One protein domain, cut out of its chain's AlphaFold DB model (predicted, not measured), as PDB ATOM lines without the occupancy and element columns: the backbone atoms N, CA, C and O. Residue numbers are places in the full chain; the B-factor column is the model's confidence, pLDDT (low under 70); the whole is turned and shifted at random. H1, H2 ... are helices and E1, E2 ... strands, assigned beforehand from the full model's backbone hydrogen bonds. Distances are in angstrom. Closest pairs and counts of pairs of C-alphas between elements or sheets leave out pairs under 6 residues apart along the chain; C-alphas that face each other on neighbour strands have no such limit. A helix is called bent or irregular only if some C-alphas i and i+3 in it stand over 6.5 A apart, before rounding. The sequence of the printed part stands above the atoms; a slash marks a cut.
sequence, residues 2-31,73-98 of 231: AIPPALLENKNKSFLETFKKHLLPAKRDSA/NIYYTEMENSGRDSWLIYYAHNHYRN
ATOM      1  N   ALA A   2      38.381  12.634  44.153       88.38
ATOM      2  CA  ALA A   2      38.836  11.245  44.142       88.38
ATOM      3  C   ALA A   2      38.986  10.758  42.696       88.38
ATOM      4  O   ALA A   2      38.135  11.066  41.859       88.38
ATOM      5  N   ILE A   3      40.053  10.017  42.407       90.12
ATOM      6  CA  ILE A   3      40.240   9.395  41.099       90.12
ATOM      7  C   ILE A   3      39.355   8.140  41.061       90.12
ATOM      8  O   ILE A   3      39.476   7.288  41.943       90.12
ATOM      9  N   PRO A   4      38.443   8.002  40.080       91.19
ATOM     10  CA  PRO A   4      37.663   6.782  39.919       91.19
ATOM     11  C   PRO A   4      38.574   5.545  39.826       91.19
ATOM     12  O   PRO A   4      39.474   5.547  38.984       91.19
ATOM     13  N   PRO A   5      38.339   4.470  40.609       91.62
ATOM     14  CA  PRO A   5      39.200   3.283  40.599       91.62
ATOM     15  C   PRO A   5      39.385   2.671  39.208       91.62
ATOM     16  O   PRO A   5      40.485   2.256  38.861       91.62
ATOM     17  N   ALA A   6      38.342   2.708  38.372       94.25
ATOM     18  CA  ALA A   6      38.413   2.239  36.993       94.25
ATOM     19  C   ALA A   6      39.499   2.965  36.177       94.25
ATOM     20  O   ALA A   6      40.159   2.341  35.354       94.25
ATOM     21  N   LEU A   7      39.739   4.264  36.409       92.00
ATOM     22  CA  LEU A   7      40.789   5.012  35.705       92.00
ATOM     23  C   LEU A   7      42.205   4.575  36.100       92.00
ATOM     24  O   LEU A   7      43.132   4.805  35.326       92.00
ATOM     25  N   LEU A   8      42.371   3.954  37.271       91.44
ATOM     26  CA  LEU A   8      43.657   3.460  37.768       91.44
ATOM     27  C   LEU A   8      44.000   2.061  37.230       91.44
ATOM     28  O   LEU A   8      45.127   1.599  37.389       91.44
ATOM     29  N   GLU A   9      43.055   1.376  36.581       94.88
ATOM     30  CA  GLU A   9      43.310   0.071  35.974       94.88
ATOM     31  C   GLU A   9      44.333   0.170  34.833       94.88
ATOM     32  O   GLU A   9      44.262   1.066  33.989       94.88
ATOM     33  N   ASN A  10      45.232  -0.817  34.731       95.75
ATOM     34  CA  ASN A  10      46.287  -0.851  33.706       95.75
ATOM     35  C   ASN A  10      45.759  -0.645  32.275       95.75
ATOM     36  O   ASN A  10      46.397   0.044  31.479       95.75
ATOM     37  N   LYS A  11      44.574  -1.187  31.958       97.25
ATOM     38  CA  LYS A  11      43.931  -1.043  30.640       97.25
ATOM     39  C   LYS A  11      43.596   0.412  30.278       97.25
ATOM     40  O   LYS A  11      43.525   0.748  29.103       97.25
ATOM     41  N   ASN A  12      43.436   1.277  31.281       97.31
ATOM     42  CA  ASN A  12      43.070   2.682  31.126       97.31
ATOM     43  C   ASN A  12      44.267   3.637  31.241       97.31
ATOM     44  O   ASN A  12      44.088   4.848  31.127       97.31
ATOM     45  N   LYS A  13      45.497   3.124  31.394       95.19
ATOM     46  CA  LYS A  13      46.704   3.948  31.574       95.19
ATOM     47  C   LYS A  13      46.881   4.998  30.471       95.19
ATOM     48  O   LYS A  13      47.106   6.164  30.773       95.19
ATOM     49  N   SER A  14      46.719   4.623  29.199       96.75
ATOM     50  CA  SER A  14      46.856   5.573  28.078       96.75
ATOM     51  C   SER A  14      45.801   6.684  28.114       96.75
ATOM     52  O   SER A  14      46.095   7.837  27.787       96.75
ATOM     53  N   PHE A  15      44.573   6.349  28.517       96.88
ATOM     54  CA  PHE A  15      43.508   7.331  28.686       96.88
ATOM     55  C   PHE A  15      43.826   8.274  29.848       96.88
ATOM     56  O   PHE A  15      43.736   9.487  29.682       96.88
ATOM     57  N   LEU A  16      44.262   7.734  30.990       94.31
ATOM     58  CA  LEU A  16      44.629   8.519  32.166       94.31
ATOM     59  C   LEU A  16      45.757   9.513  31.862       94.31
ATOM     60  O   LEU A  16      45.649  10.682  32.222       94.31
ATOM     61  N   GLU A  17      46.807   9.089  31.158       94.56
ATOM     62  CA  GLU A  17      47.907   9.982  30.770       94.56
ATOM     63  C   GLU A  17      47.440  11.084  29.807       94.56
ATOM     64  O   GLU A  17      47.806  12.250  29.965       94.56
ATOM     65  N   THR A  18      46.565  10.749  28.855       96.69
ATOM     66  CA  THR A  18      45.963  11.736  27.942       96.69
ATOM     67  C   THR A  18      45.089  12.731  28.709       96.69
ATOM     68  O   THR A  18      45.198  13.940  28.506       96.69
ATOM     69  N   PHE A  19      44.270  12.240  29.641       93.88
ATOM     70  CA  PHE A  19      43.447  13.057  30.526       93.88
ATOM     71  C   PHE A  19      44.315  14.030  31.334       93.88
ATOM     72  O   PHE A  19      44.075  15.235  31.303       93.88
ATOM     73  N   LYS A  20      45.368  13.535  32.001       94.06
ATOM     74  CA  LYS A  20      46.298  14.373  32.776       94.06
ATOM     75  C   LYS A  20      46.964  15.437  31.905       94.06
ATOM     76  O   LYS A  20      47.065  16.582  32.326       94.06
ATOM     77  N   LYS A  21      47.395  15.074  30.694       94.25
ATOM     78  CA  LYS A  21      48.097  15.978  29.773       94.25
ATOM     79  C   LYS A  21      47.211  17.100  29.227       94.25
ATOM     80  O   LYS A  21      47.709  18.202  29.019       94.25
ATOM     81  N   HIS A  22      45.939  16.815  28.948       95.69
ATOM     82  CA  HIS A  22      45.065  17.742  28.222       95.69
ATOM     83  C   HIS A  22      44.017  18.442  29.089       95.69
ATOM     84  O   HIS A  22      43.549  19.510  28.702       95.69
ATOM     85  N   LEU A  23      43.630  17.859  30.228       94.31
ATOM     86  CA  LEU A  23      42.519  18.361  31.045       94.31
ATOM     87  C   LEU A  23      42.944  18.851  32.426       94.31
ATOM     88  O   LEU A  23      42.230  19.656  33.023       94.31
ATOM     89  N   LEU A  24      44.084  18.392  32.945       94.62
ATOM     90  CA  LEU A  24      44.605  18.894  34.211       94.62
ATOM     91  C   LEU A  24      45.600  20.038  33.974       94.62
ATOM     92  O   LEU A  24      46.305  20.055  32.964       94.62
ATOM     93  N   PRO A  25      45.690  20.999  34.910       95.25
ATOM     94  CA  PRO A  25      46.754  21.998  34.884       95.25
ATOM     95  C   PRO A  25      48.127  21.336  35.097       95.25
ATOM     96  O   PRO A  25      48.234  20.123  35.258       95.25
ATOM     97  N   ALA A  26      49.206  22.119  35.136       95.06
ATOM     98  CA  ALA A  26      50.528  21.567  35.429       95.06
ATOM     99  C   ALA A  26      50.528  20.798  36.766       95.06
ATOM    100  O   ALA A  26      49.944  21.258  37.750       95.06
ATOM    101  N   LYS A  27      51.190  19.637  36.811       95.12
ATOM    102  CA  LYS A  27      51.404  18.892  38.058       95.12
ATOM    103  C   LYS A  27      52.420  19.630  38.928       95.12
ATOM    104  O   LYS A  27      53.406  20.163  38.417       95.12
ATOM    105  N   ARG A  28      52.218  19.611  40.244       95.00
ATOM    106  CA  ARG A  28      53.265  19.897  41.229       95.00
ATOM    107  C   ARG A  28      53.388  18.750  42.213       95.00
ATOM    108  O   ARG A  28      52.383  18.204  42.654       95.00
ATOM    109  N   ASP A  29      54.624  18.468  42.604       93.19
ATOM    110  CA  ASP A  29      54.928  17.421  43.586       93.19
ATOM    111  C   ASP A  29      54.697  17.886  45.026       93.19
ATOM    112  O   ASP A  29      54.652  17.084  45.953       93.19
ATOM    113  N   SER A  30      54.568  19.198  45.245       91.50
ATOM    114  CA  SER A  30      54.244  19.726  46.562       91.50
ATOM    115  C   SER A  30      53.392  20.984  46.498       91.50
ATOM    116  O   SER A  30      53.514  21.809  45.588       91.50
ATOM    117  N   ALA A  31      52.556  21.138  47.524       93.12
ATOM    118  CA  ALA A  31      51.802  22.354  47.767       93.12
ATOM    119  C   ALA A  31      52.746  23.553  47.945       93.12
ATOM    120  O   ALA A  31      53.765  23.484  48.649       93.12
ATOM    121  N   ASN A  73      50.342  30.005  40.581       89.25
ATOM    122  CA  ASN A  73      49.433  29.779  39.452       89.25
ATOM    123  C   ASN A  73      48.529  28.567  39.718       89.25
ATOM    124  O   ASN A  73      48.689  27.883  40.725       89.25
ATOM    125  N   ILE A  74      47.603  28.272  38.801       93.19
ATOM    126  CA  ILE A  74      46.838  27.020  38.835       93.19
ATOM    127  C   ILE A  74      47.759  25.800  38.671       93.19
ATOM    128  O   ILE A  74      48.640  25.784  37.811       93.19
ATOM    129  N   TYR A  75      47.543  24.771  39.484       95.12
ATOM    130  CA  TYR A  75      48.170  23.455  39.343       95.12
ATOM    131  C   TYR A  75      47.294  22.389  39.991       95.12
ATOM    132  O   TYR A  75      46.308  22.698  40.664       95.12
ATOM    133  N   TYR A  76      47.675  21.130  39.805       95.56
ATOM    134  CA  TYR A  76      47.166  20.043  40.625       95.56
ATOM    135  C   TYR A  76      48.303  19.344  41.362       95.56
ATOM    136  O   TYR A  76      49.439  19.297  40.888       95.56
ATOM    137  N   THR A  77      47.981  18.802  42.529       93.94
ATOM    138  CA  THR A  77      48.826  17.853  43.254       93.94
ATOM    139  C   THR A  77      48.059  16.555  43.423       93.94
ATOM    140  O   THR A  77      46.833  16.549  43.577       93.94
ATOM    141  N   GLU A  78      48.780  15.445  43.377       91.81
ATOM    142  CA  GLU A  78      48.247  14.158  43.810       91.81
ATOM    143  C   GLU A  78      48.251  14.135  45.343       91.81
ATOM    144  O   GLU A  78      49.142  14.697  45.987       91.81
ATOM    145  N   MET A  79      47.202  13.565  45.923       86.62
ATOM    146  CA  MET A  79      47.040  13.391  47.358       86.62
ATOM    147  C   MET A  79      46.497  11.998  47.620       86.62
ATOM    148  O   MET A  79      45.574  11.554  46.938       86.62
ATOM    149  N   GLU A  80      47.016  11.354  48.652       81.38
ATOM    150  CA  GLU A  80      46.410  10.155  49.206       81.38
ATOM    151  C   GLU A  80      45.456  10.579  50.324       81.38
ATOM    152  O   GLU A  80      45.852  11.266  51.268       81.38
ATOM    153  N   ASN A  81      44.179  10.219  50.207       73.12
ATOM    154  CA  ASN A  81      43.191  10.510  51.240       73.12
ATOM    155  C   ASN A  81      42.442   9.233  51.606       73.12
ATOM    156  O   ASN A  81      41.695   8.693  50.790       73.12
ATOM    157  N   SER A  82      42.643   8.752  52.837       74.06
ATOM    158  CA  SER A  82      42.011   7.529  53.348       74.06
ATOM    159  C   SER A  82      42.200   6.314  52.419       74.06
ATOM    160  O   SER A  82      41.250   5.581  52.148       74.06
ATOM    161  N   GLY A  83      43.411   6.138  51.873       76.19
ATOM    162  CA  GLY A  83      43.749   5.041  50.957       76.19
ATOM    163  C   GLY A  83      43.161   5.167  49.545       76.19
ATOM    164  O   GLY A  83      43.101   4.178  48.816       76.19
ATOM    165  N   ARG A  84      42.680   6.355  49.152       80.25
ATOM    166  CA  ARG A  84      42.232   6.646  47.782       80.25
ATOM    167  C   ARG A  84      43.075   7.744  47.153       80.25
ATOM    168  O   ARG A  84      43.176   8.845  47.704       80.25
ATOM    169  N   ASP A  85      43.570   7.471  45.952       87.44
ATOM    170  CA  ASP A  85      44.243   8.474  45.138       87.44
ATOM    171  C   ASP A  85      43.264   9.580  44.742       87.44
ATOM    172  O   ASP A  85      42.134   9.344  44.297       87.44
ATOM    173  N   SER A  86      43.695  10.818  44.931       90.56
ATOM    174  CA  SER A  86      42.911  12.011  44.652       90.56
ATOM    175  C   SER A  86      43.763  13.067  43.967       90.56
ATOM    176  O   SER A  86      44.960  13.196  44.219       90.56
ATOM    177  N   TRP A  87      43.124  13.892  43.145       92.25
ATOM    178  CA  TRP A  87      43.702  15.149  42.681       92.25
ATOM    179  C   TRP A  87      43.135  16.311  43.478       92.25
ATOM    180  O   TRP A  87      41.913  16.464  43.599       92.25
ATOM    181  N   LEU A  88      44.020  17.166  43.973       93.19
ATOM    182  CA  LEU A  88      43.665  18.492  44.449       93.19
ATOM    183  C   LEU A  88      44.064  19.498  43.377       93.19
ATOM    184  O   LEU A  88      45.249  19.723  43.149       93.19
ATOM    185  N   ILE A  89      43.066  20.089  42.723       93.44
ATOM    186  CA  ILE A  89      43.268  21.190  41.785       93.44
ATOM    187  C   ILE A  89      43.177  22.483  42.584       93.44
ATOM    188  O   ILE A  89      42.129  22.788  43.152       93.44
ATOM    189  N   TYR A  90      44.273  23.234  42.630       93.00
ATOM    190  CA  TYR A  90      44.338  24.494  43.350       93.00
ATOM    191  C   TYR A  90      44.330  25.660  42.367       93.00
ATOM    192  O   TYR A  90      45.275  25.877  41.607       93.00
ATOM    193  N   TYR A  91      43.241  26.425  42.392       89.25
ATOM    194  CA  TYR A  91      43.032  27.588  41.534       89.25
ATOM    195  C   TYR A  91      43.647  28.850  42.149       89.25
ATOM    196  O   TYR A  91      42.967  29.841  42.396       89.25
ATOM    197  N   ALA A  92      44.953  28.805  42.404       85.56
ATOM    198  CA  ALA A  92      45.664  29.829  43.167       85.56
ATOM    199  C   ALA A  92      45.640  31.227  42.524       85.56
ATOM    200  O   ALA A  92      45.748  32.236  43.219       85.56
ATOM    201  N   HIS A  93      45.436  31.284  41.202       78.38
ATOM    202  CA  HIS A  93      45.283  32.540  40.473       78.38
ATOM    203  C   HIS A  93      44.107  33.378  40.966       78.38
ATOM    204  O   HIS A  93      44.115  34.591  40.819       78.38
ATOM    205  N   ASN A  94      43.122  32.748  41.602       77.94
ATOM    206  CA  ASN A  94      41.979  33.445  42.166       77.94
ATOM    207  C   ASN A  94      42.313  34.257  43.415       77.94
ATOM    208  O   ASN A  94      41.454  34.975  43.913       77.94
ATOM    209  N   HIS A  95      43.538  34.173  43.936       74.75
ATOM    210  CA  HIS A  95      43.951  35.040  45.029       74.75
ATOM    211  C   HIS A  95      44.308  36.464  44.574       74.75
ATOM    212  O   HIS A  95      44.485  37.321  45.437       74.75
ATOM    213  N   TYR A  96      44.393  36.744  43.268       74.88
ATOM    214  CA  TYR A  96      44.731  38.056  42.701       74.88
ATOM    215  C   TYR A  96      43.901  38.339  41.434       74.88
ATOM    216  O   TYR A  96      43.609  37.424  40.671       74.88
ATOM    217  N   ARG A  97      43.503  39.595  41.170       67.88
ATOM    218  CA  ARG A  97      42.624  39.901  40.014       67.88
ATOM    219  C   ARG A  97      43.288  39.715  38.653       67.88
ATOM    220  O   ARG A  97      42.619  39.373  37.683       67.88
ATOM    221  N   ASN A  98      44.587  39.961  38.558       65.25
ATOM    222  CA  ASN A  98      45.393  39.694  37.369       65.25
ATOM    223  C   ASN A  98      46.873  39.633  37.772       65.25
ATOM    224  O   ASN A  98      47.277  40.148  38.815       65.25
TER     225      ASN A  98
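What this domain is: This is residues 2 to 31 and 73 to 98 of the 231 residues of an uncharacterized protein of Calditrichaeota bacterium (UniProt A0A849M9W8). A two-stranded hairpin, E1 and E2, and one longer helix, H2, make a loose, open frame, with H2 apart from E2. The short helix H1 meets H2 at a corner at one end of the whole, and the short helix H3 follows E2 at the other end. The printed part has 56 residues, with three named helices and two named strands in the order H1, H2, E1, E2, H3; the sheet is E1 - E2, antiparallel, and the class is mixed, helices and strands. The whole is loose and elongated, with a radius of gyration of the C-alphas of 12.9 A and spans of 42 by 27 by 16 A.

Where its parts are: E1 is residues 75 to 81, 18.3 A long, and begins at C-alpha 75 (48.170, 23.455, 39.343). E2 is residues 84 to 90, 18.5 A. H2 is residues 10 to 23, 19.8 A, and is irregular: C-alphas 11 and 14 are 7.7 A apart. H1 is residues 5 to 8, with C-alpha 5 at (39.200, 3.283, 40.599), and H3 is residues 92 to 95, ending at C-alpha 95 (43.951, 35.040, 45.029).

How they stand to each other: E1 and E2 form an antiparallel hairpin, at 151 degrees between directions, with N 79 and O 86 at 2.8 A and N 88 and O 77 at 2.9 A, within hydrogen-bond range. The closest C-alphas of E1 and H3 are those of Tyr 75 and Ala 92, 7.8 A apart. H2, with residues 12 to 16 alone, touches H1 only at the corner; the closest C-alphas are those of Leu 7 and Leu 16, 6.3 A. H1 and E2 are only just apart, at 8.5 A. In H2, 8 of 10 O i to N i+4 pairs are within range; H1 and H3 are too short for such a pair.

The domain as a whole: The two C-alphas farthest apart, those of Lys 11 and Arg 97, are 42.0 A apart. Residues 32 to 72 are not printed, and C-alphas 31 and 73 are 11.4 A apart across this cut. The links H1 to H2, E1 to E2 and E2 to H3 are tight. Residues 9 to 14, of which 10 to 14 belong to H2, stand free. The mean pLDDT of the printed part is 89.6, and residues 97 to 98 are under 70.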